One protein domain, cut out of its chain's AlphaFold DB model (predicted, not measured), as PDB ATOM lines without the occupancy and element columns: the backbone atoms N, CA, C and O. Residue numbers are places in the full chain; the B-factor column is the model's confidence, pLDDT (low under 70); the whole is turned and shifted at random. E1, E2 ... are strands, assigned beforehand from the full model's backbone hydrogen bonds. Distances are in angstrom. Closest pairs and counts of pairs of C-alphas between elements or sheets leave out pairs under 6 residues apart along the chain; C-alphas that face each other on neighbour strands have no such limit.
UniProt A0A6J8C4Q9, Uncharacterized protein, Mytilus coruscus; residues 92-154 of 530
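This is residues 92 to 154 of the 530 residues of an uncharacterized protein of Mytilus coruscus (UniProt A0A6J8C4Q9). What shape is this? It is a rod with a small group of strands at each end: the hairpins E6-E7 and E4-E5 pack together at one end, and the hairpin E2-E3 with E1 beside it makes the other. What is it built of? The printed part has 63 residues, with seven named strands, E1 to E7 in chain order, and no named helix; each two-stranded sheet is antiparallel. The class is all strand, with under half of the residues in named elements; the whole is compact, with a radius of gyration of the C-alphas of 11.9 A and spans of 41 by 20 by 17 A.

Where are the longer strands? E6 is residues 140 to 144, 12.7 A long, and E7 is 149 to 153, 13.3 A, its C-alpha 153 at (145.555, 135.144, 208.287). E1 is 92 to 97, 13.5 A, from C-alpha 92 at (130.352, 101.480, 194.834). Where are the others? E4 is 124 to 126, E5 134 to 136, E2 103 to 106 and E3 109 to 112.

How do the hairpins pair? In E6 and E7, N 141 and O 152 are 2.7 A apart, within hydrogen-bond range; so are N 125 and O 135 of E4 and E5, 2.9 A, and N 104 and O 111 of E2 and E3, 2.8 A. What comes close beyond the pairs? The closest C-alphas of E5 and E7 are those of Cys 136 and Cys 151, 5.6 A. E1 pairs with no named strand; its closest C-alpha to E3 is Cys 94 to Asn 109, 5.6 A. E3 and E4 are apart.

How far does it reach? The C-alphas farthest apart, of Lys 92 and Gly 139, are 41.6 A apart. Are there cuts or long links? The printed part has no cut, and the link E3 to E4, 11 residues, is long. Where is confidence low? Residues 117 to 119 and 146 to 147 are under 70.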
ATOM      1  N   LYS A  92     131.147 100.297 195.175       81.56
ATOM      2  CA  LYS A  92     130.352 101.480 194.834       81.56
ATOM      3  C   LYS A  92     131.293 102.628 194.502       81.56
ATOM      4  O   LYS A  92     132.044 103.071 195.370       81.56
ATOM      5  N   TRP A  93     131.217 103.143 193.282       88.69
ATOM      6  CA  TRP A  93     131.942 104.343 192.880       88.69
ATOM      7  C   TRP A  93     130.991 105.473 192.518       88.69
ATOM      8  O   TRP A  93     129.890 105.263 192.012       88.69
ATOM      9  N   CYS A  94     131.413 106.702 192.787       90.69
ATOM     10  CA  CYS A  94     130.642 107.847 192.355       90.69
ATOM     11  C   CYS A  94     130.869 108.122 190.867       90.69
ATOM     12  O   CYS A  94     132.015 108.162 190.422       90.69
ATOM     13  N   VAL A  95     129.787 108.358 190.123       92.06
ATOM     14  CA  VAL A  95     129.837 108.810 188.720       92.06
ATOM     15  C   VAL A  95     129.380 110.257 188.563       92.06
ATOM     16  O   VAL A  95     129.753 110.923 187.598       92.06
ATOM     17  N   LYS A  96     128.629 110.793 189.535       92.38
ATOM     18  CA  LYS A  96     128.201 112.196 189.535       92.38
ATOM     19  C   LYS A  96     128.041 112.739 190.947       92.38
ATOM     20  O   LYS A  96     127.389 112.121 191.782       92.38
ATOM     21  N   CYS A  97     128.572 113.931 191.201       92.31
ATOM     22  CA  CYS A  97     128.431 114.607 192.492       92.31
ATOM     23  C   CYS A  97     127.098 115.357 192.616       92.31
ATOM     24  O   CYS A  97     126.565 115.838 191.615       92.31
ATOM     25  N   THR A  98     126.575 115.483 193.840       89.38
ATOM     26  CA  THR A  98     125.270 116.116 194.129       89.38
ATOM     27  C   THR A  98     125.190 117.578 193.728       89.38
ATOM     28  O   THR A  98     124.118 118.056 193.379       89.38
ATOM     29  N   ASP A  99     126.316 118.288 193.776       86.38
ATOM     30  CA  ASP A  99     126.390 119.694 193.406       86.38
ATOM     31  C   ASP A  99     127.713 119.976 192.690       86.38
ATOM     32  O   ASP A  99     128.777 120.065 193.305       86.38
ATOM     33  N   SER A 100     127.643 120.097 191.367       85.38
ATOM     34  CA  SER A 100     128.819 120.346 190.530       85.38
ATOM     35  C   SER A 100     129.474 121.712 190.775       85.38
ATOM     36  O   SER A 100     130.600 121.923 190.323       85.38
ATOM     37  N   LEU A 101     128.815 122.638 191.485       80.94
ATOM     38  CA  LEU A 101     129.408 123.922 191.868       80.94
ATOM     39  C   LEU A 101     130.390 123.763 193.030       80.94
ATOM     40  O   LEU A 101     131.417 124.438 193.048       80.94
ATOM     41  N   TYR A 102     130.111 122.852 193.964       83.31
ATOM     42  CA  TYR A 102     130.914 122.672 195.179       83.31
ATOM     43  C   TYR A 102     131.779 121.417 195.178       83.31
ATOM     44  O   TYR A 102     132.750 121.370 195.926       83.31
ATOM     45  N   TYR A 103     131.463 120.425 194.345       87.25
ATOM     46  CA  TYR A 103     132.169 119.148 194.308       87.25
ATOM     47  C   TYR A 103     132.660 118.820 192.899       87.25
ATOM     48  O   TYR A 103     132.028 119.143 191.890       87.25
ATOM     49  N   LYS A 104     133.812 118.158 192.836       89.44
ATOM     50  CA  LYS A 104     134.444 117.669 191.615       89.44
ATOM     51  C   LYS A 104     134.688 116.176 191.744       89.44
ATOM     52  O   LYS A 104     135.208 115.715 192.758       89.44
ATOM     53  N   LEU A 105     134.334 115.434 190.702       91.50
ATOM     54  CA  LEU A 105     134.629 114.013 190.627       91.50
ATOM     55  C   LEU A 105     136.108 113.820 190.272       91.50
ATOM     56  O   LEU A 105     136.572 114.323 189.248       91.50
ATOM     57  N   ILE A 106     136.847 113.116 191.128       89.56
ATOM     58  CA  ILE A 106     138.240 112.729 190.883       89.56
ATOM     59  C   ILE A 106     138.363 111.234 191.141       89.56
ATOM     60  O   ILE A 106     138.182 110.763 192.266       89.56
ATOM     61  N   GLY A 107     138.644 110.484 190.073       91.00
ATOM     62  CA  GLY A 107     138.482 109.034 190.079       91.00
ATOM     63  C   GLY A 107     137.027 108.685 190.384       91.00
ATOM     64  O   GLY A 107     136.135 109.010 189.608       91.00
ATOM     65  N   HIS A 108     136.803 108.087 191.551       89.44
ATOM     66  CA  HIS A 108     135.502 107.575 191.991       89.44
ATOM     67  C   HIS A 108     134.913 108.323 193.191       89.44
ATOM     68  O   HIS A 108     133.909 107.891 193.758       89.44
ATOM     69  N   ASN A 109     135.540 109.429 193.600       88.75
ATOM     70  CA  ASN A 109     135.158 110.182 194.787       88.75
ATOM     71  C   ASN A 109     134.792 111.621 194.432       88.75
ATOM     72  O   ASN A 109     135.459 112.272 193.624       88.75
ATOM     73  N   CYS A 110     133.751 112.127 195.087       90.00
ATOM     74  CA  CYS A 110     133.410 113.540 195.064       90.00
ATOM     75  C   CYS A 110     134.250 114.280 196.093       90.00
ATOM     76  O   CYS A 110     134.131 114.041 197.294       90.00
ATOM     77  N   ILE A 111     135.111 115.166 195.608       87.75
ATOM     78  CA  ILE A 111     136.008 115.967 196.434       87.75
ATOM     79  C   ILE A 111     135.559 117.425 196.367       87.75
ATOM     80  O   ILE A 111     135.078 117.887 195.334       87.75
ATOM     81  N   ASP A 112     135.714 118.151 197.470       86.25
ATOM     82  CA  ASP A 112     135.456 119.586 197.538       86.25
ATOM     83  C   ASP A 112     136.249 120.360 196.470       86.25
ATOM     84  O   ASP A 112     137.481 120.263 196.382       86.25
ATOM     85  N   LYS A 113     135.534 121.163 195.674       86.88
ATOM     86  CA  LYS A 113     136.124 122.145 194.758       86.88
ATOM     87  C   LYS A 113     136.843 123.245 195.519       86.88
ATOM     88  O   LYS A 113     136.610 123.466 196.708       86.88
ATOM     89  N   CYS A 114     137.724 123.959 194.828       85.06
ATOM     90  CA  CYS A 114     138.446 125.050 195.455       85.06
ATOM     91  C   CYS A 114     137.490 126.110 196.009       85.06
ATOM     92  O   CYS A 114     136.591 126.566 195.306       85.06
ATOM     93  N   SER A 115     137.712 126.538 197.253       78.56
ATOM     94  CA  SER A 115     136.845 127.521 197.916       78.56
ATOM     95  C   SER A 115     135.385 127.059 198.054       78.56
ATOM     96  O   SER A 115     134.497 127.899 198.147       78.56
ATOM     97  N   SER A 116     135.114 125.744 198.088       78.00
ATOM     98  CA  SER A 116     133.773 125.219 198.377       78.00
ATOM     99  C   SER A 116     133.298 125.638 199.777       78.00
ATOM    100  O   SER A 116     134.065 126.147 200.601       78.00
ATOM    101  N   ARG A 117     132.021 125.370 200.083       69.12
ATOM    102  CA  ARG A 117     131.371 125.749 201.350       69.12
ATOM    103  C   ARG A 117     132.188 125.397 202.599       69.12
ATOM    104  O   ARG A 117     132.138 126.144 203.570       69.12
ATOM    105  N   ASN A 118     132.939 124.293 202.565       67.50
ATOM    106  CA  ASN A 118     133.695 123.754 203.702       67.50
ATOM    107  C   ASN A 118     135.228 123.882 203.566       67.50
ATOM    108  O   ASN A 118     135.948 123.502 204.492       67.50
ATOM    109  N   GLY A 119     135.734 124.378 202.430       67.62
ATOM    110  CA  GLY A 119     137.161 124.429 202.098       67.62
ATOM    111  C   GLY A 119     137.583 125.805 201.596       67.62
ATOM    112  O   GLY A 119     137.762 125.995 200.396       67.62
ATOM    113  N   TRP A 120     137.712 126.770 202.508       74.25
ATOM    114  CA  TRP A 120     137.891 128.197 202.222       74.25
ATOM    115  C   TRP A 120     139.329 128.506 201.810       74.25
ATOM    116  O   TRP A 120     140.137 128.999 202.598       74.25
ATOM    117  N   CYS A 121     139.671 128.180 200.568       82.62
ATOM    118  CA  CYS A 121     141.007 128.443 200.053       82.62
ATOM    119  C   CYS A 121     141.230 129.907 199.649       82.62
ATOM    120  O   CYS A 121     142.363 130.353 199.522       82.62
ATOM    121  N   TRP A 122     140.176 130.686 199.437       80.62
ATOM    122  CA  TRP A 122     140.327 132.104 199.133       80.62
ATOM    123  C   TRP A 122     140.682 132.907 200.409       80.62
ATOM    124  O   TRP A 122     140.044 132.671 201.437       80.62
ATOM    125  N   PRO A 123     141.660 133.845 200.393       75.31
ATOM    126  CA  PRO A 123     142.427 134.358 199.251       75.31
ATOM    127  C   PRO A 123     143.687 133.519 198.958       75.31
ATOM    128  O   PRO A 123     144.754 133.677 199.553       75.31
ATOM    129  N   GLY A 124     143.557 132.606 198.007       84.25
ATOM    130  CA  GLY A 124     144.527 131.576 197.661       84.25
ATOM    131  C   GLY A 124     144.054 130.841 196.413       84.25
ATOM    132  O   GLY A 124     143.009 131.167 195.842       84.25
ATOM    133  N   SER A 125     144.836 129.872 195.961       86.81
ATOM    134  CA  SER A 125     144.540 129.100 194.757       86.81
ATOM    135  C   SER A 125     144.711 127.612 195.015       86.81
ATOM    136  O   SER A 125     145.563 127.190 195.793       86.81
ATOM    137  N   CYS A 126     143.894 126.789 194.364       87.88
ATOM    138  CA  CYS A 126     144.018 125.342 194.466       87.88
ATOM    139  C   CYS A 126     144.588 124.757 193.186       87.88
ATOM    140  O   CYS A 126     144.110 125.046 192.087       87.88
ATOM    141  N   LYS A 127     145.536 123.830 193.325       88.31
ATOM    142  CA  LYS A 127     145.959 123.011 192.188       88.31
ATOM    143  C   LYS A 127     144.814 122.076 191.778       88.31
ATOM    144  O   LYS A 127     144.236 121.395 192.626       88.31
ATOM    145  N   TYR A 128     144.511 122.033 190.479       89.06
ATOM    146  CA  TYR A 128     143.469 121.183 189.878       89.06
ATOM    147  C   TYR A 128     142.027 121.454 190.341       89.06
ATOM    148  O   TYR A 128     141.167 120.596 190.132       89.06
ATOM    149  N   ASP A 129     141.748 122.627 190.920       86.88
ATOM    150  CA  ASP A 129     140.424 122.981 191.462       86.88
ATOM    151  C   ASP A 129     139.960 122.047 192.605       86.88
ATOM    152  O   ASP A 129     138.805 121.638 192.670       86.88
ATOM    153  N   VAL A 130     140.885 121.665 193.498       87.50
ATOM    154  CA  VAL A 130     140.621 120.765 194.639       87.50
ATOM    155  C   VAL A 130     140.959 121.446 195.959       87.50
ATOM    156  O   VAL A 130     142.114 121.821 196.164       87.50
ATOM    157  N   ALA A 131     140.005 121.535 196.889       86.50
ATOM    158  CA  ALA A 131     140.181 122.232 198.167       86.50
ATOM    159  C   ALA A 131     141.390 121.736 198.975       86.50
ATOM    160  O   ALA A 131     142.132 122.544 199.524       86.50
ATOM    161  N   ALA A 132     141.645 120.424 199.015       86.12
ATOM    162  CA  ALA A 132     142.783 119.841 199.738       86.12
ATOM    163  C   ALA A 132     144.160 120.334 199.238       86.12
ATOM    164  O   ALA A 132     145.137 120.347 199.993       86.12
ATOM    165  N   ASN A 133     144.233 120.791 197.983       89.75
ATOM    166  CA  ASN A 133     145.438 121.322 197.344       89.75
ATOM    167  C   ASN A 133     145.531 122.849 197.431       89.75
ATOM    168  O   ASN A 133     146.158 123.478 196.574       89.75
ATOM    169  N   CYS A 134     144.882 123.447 198.428       89.94
ATOM    170  CA  CYS A 134     144.929 124.881 198.636       89.94
ATOM    171  C   CYS A 134     146.354 125.376 198.905       89.94
ATOM    172  O   CYS A 134     147.042 124.867 199.796       89.94
ATOM    173  N   ASN A 135     146.751 126.411 198.173       91.06
ATOM    174  CA  ASN A 135     147.929 127.216 198.421       91.06
ATOM    175  C   ASN A 135     147.493 128.649 198.745       91.06
ATOM    176  O   ASN A 135     146.902 129.341 197.914       91.06
ATOM    177  N   CYS A 136     147.755 129.075 199.976       88.44
ATOM    178  CA  CYS A 136     147.335 130.385 200.452       88.44
ATOM    179  C   CYS A 136     148.283 131.477 199.971       88.44
ATOM    180  O   CYS A 136     149.483 131.253 199.825       88.44
ATOM    181  N   MET A 137     147.755 132.677 199.751       85.38
ATOM    182  CA  MET A 137     148.599 133.827 199.447       85.38
ATOM    183  C   MET A 137     149.502 134.223 200.616       85.38
ATOM    184  O   MET A 137     149.205 133.961 201.783       85.38
ATOM    185  N   THR A 138     150.551 134.987 200.304       82.81
ATOM    186  CA  THR A 138     151.351 135.713 201.294       82.81
ATOM    187  C   THR A 138     150.452 136.493 202.256       82.81
ATOM    188  O   THR A 138     149.559 137.229 201.838       82.81
ATOM    189  N   GLY A 139     150.690 136.322 203.557       76.88
ATOM    190  CA  GLY A 139     149.842 136.872 204.619       76.88
ATOM    191  C   GLY A 139     148.804 135.887 205.162       76.88
ATOM    192  O   GLY A 139     148.240 136.155 206.222       76.88
ATOM    193  N   PHE A 140     148.619 134.728 204.519       83.94
ATOM    194  CA  PHE A 140     147.737 133.646 204.958       83.94
ATOM    195  C   PHE A 140     148.503 132.318 205.067       83.94
ATOM    196  O   PHE A 140     149.357 132.000 204.245       83.94
ATOM    197  N   LYS A 141     148.205 131.528 206.101       88.12
ATOM    198  CA  LYS A 141     148.701 130.161 206.282       88.12
ATOM    199  C   LYS A 141     147.636 129.160 205.856       88.12
ATOM    200  O   LYS A 141     146.447 129.359 206.110       88.12
ATOM    201  N   THR A 142     148.081 128.053 205.280       88.44
ATOM    202  CA  THR A 142     147.211 126.923 204.964       88.44
ATOM    203  C   THR A 142     146.997 126.067 206.207       88.44
ATOM    204  O   THR A 142     147.947 125.531 206.775       88.44
ATOM    205  N   VAL A 143     145.741 125.901 206.609       84.94
ATOM    206  CA  VAL A 143     145.329 124.965 207.660       84.94
ATOM    207  C   VAL A 143     144.632 123.786 207.000       84.94
ATOM    208  O   VAL A 143     143.565 123.950 206.412       84.94
ATOM    209  N   LYS A 144     145.259 122.607 207.062       83.50
ATOM    210  CA  LYS A 144     144.785 121.387 206.396       83.50
ATOM    211  C   LYS A 144     144.086 120.440 207.374       83.50
ATOM    212  O   LYS A 144     144.568 120.209 208.478       83.50
ATOM    213  N   ASN A 145     142.994 119.848 206.913       75.75
ATOM    214  CA  ASN A 145     142.380 118.621 207.415       75.75
ATOM    215  C   ASN A 145     142.544 117.527 206.333       75.75
ATOM    216  O   ASN A 145     142.936 117.818 205.205       75.75
ATOM    217  N   LYS A 146     142.207 116.271 206.646       69.44
ATOM    218  CA  LYS A 146     142.161 115.129 205.720       69.44
ATOM    219  C   LYS A 146     141.388 115.407 204.422       69.44
ATOM    220  O   LYS A 146     141.713 114.801 203.411       69.44
ATOM    221  N   PHE A 147     140.394 116.300 204.443       68.06
ATOM    222  CA  PHE A 147     139.492 116.534 203.304       68.06
ATOM    223  C   PHE A 147     139.462 117.979 202.791       68.06
ATOM    224  O   PHE A 147     139.057 118.214 201.658       68.06
ATOM    225  N   THR A 148     139.907 118.952 203.587       73.50
ATOM    226  CA  THR A 148     139.796 120.379 203.253       73.50
ATOM    227  C   THR A 148     141.055 121.136 203.648       73.50
ATOM    228  O   THR A 148     141.783 120.730 204.556       73.50
ATOM    229  N   ALA A 149     141.321 122.249 202.972       79.12
ATOM    230  CA  ALA A 149     142.350 123.188 203.378       79.12
ATOM    231  C   ALA A 149     141.797 124.614 203.333       79.12
ATOM    232  O   ALA A 149     141.125 124.996 202.375       79.12
ATOM    233  N   ASN A 150     142.080 125.373 204.389       83.31
ATOM    234  CA  ASN A 150     141.551 126.714 204.610       83.31
ATOM    235  C   ASN A 150     142.693 127.724 204.719       83.31
ATOM    236  O   ASN A 150     143.723 127.429 205.332       83.31
ATOM    237  N   CYS A 151     142.489 128.926 204.189       82.06
ATOM    238  CA  CYS A 151     143.412 130.036 204.367       82.06
ATOM    239  C   CYS A 151     143.041 130.861 205.592       82.06
ATOM    240  O   CYS A 151     141.959 131.430 205.681       82.06
ATOM    241  N   GLN A 152     143.969 130.931 206.544       80.81
ATOM    242  CA  GLN A 152     143.833 131.744 207.750       80.81
ATOM    243  C   GLN A 152     144.884 132.851 207.746       80.81
ATOM    244  O   GLN A 152     146.034 132.557 207.425       80.81
ATOM    245  N   PRO A 153     144.555 134.093 208.131       76.00
ATOM    246  CA  PRO A 153     145.555 135.144 208.287       76.00
ATOM    247  C   PRO A 153     146.724 134.680 209.174       76.00
ATOM    248  O   PRO A 153     146.522 134.077 210.230       76.00
ATOM    249  N   ILE A 154     147.960 134.942 208.743       79.12
ATOM    250  CA  ILE A 154     149.176 134.659 209.528       79.12
ATOM    251  C   ILE A 154     149.247 135.617 210.715       79.12
ATOM    252  O   ILE A 154     149.618 135.225 211.822       79.12
TER     253      ILE A 154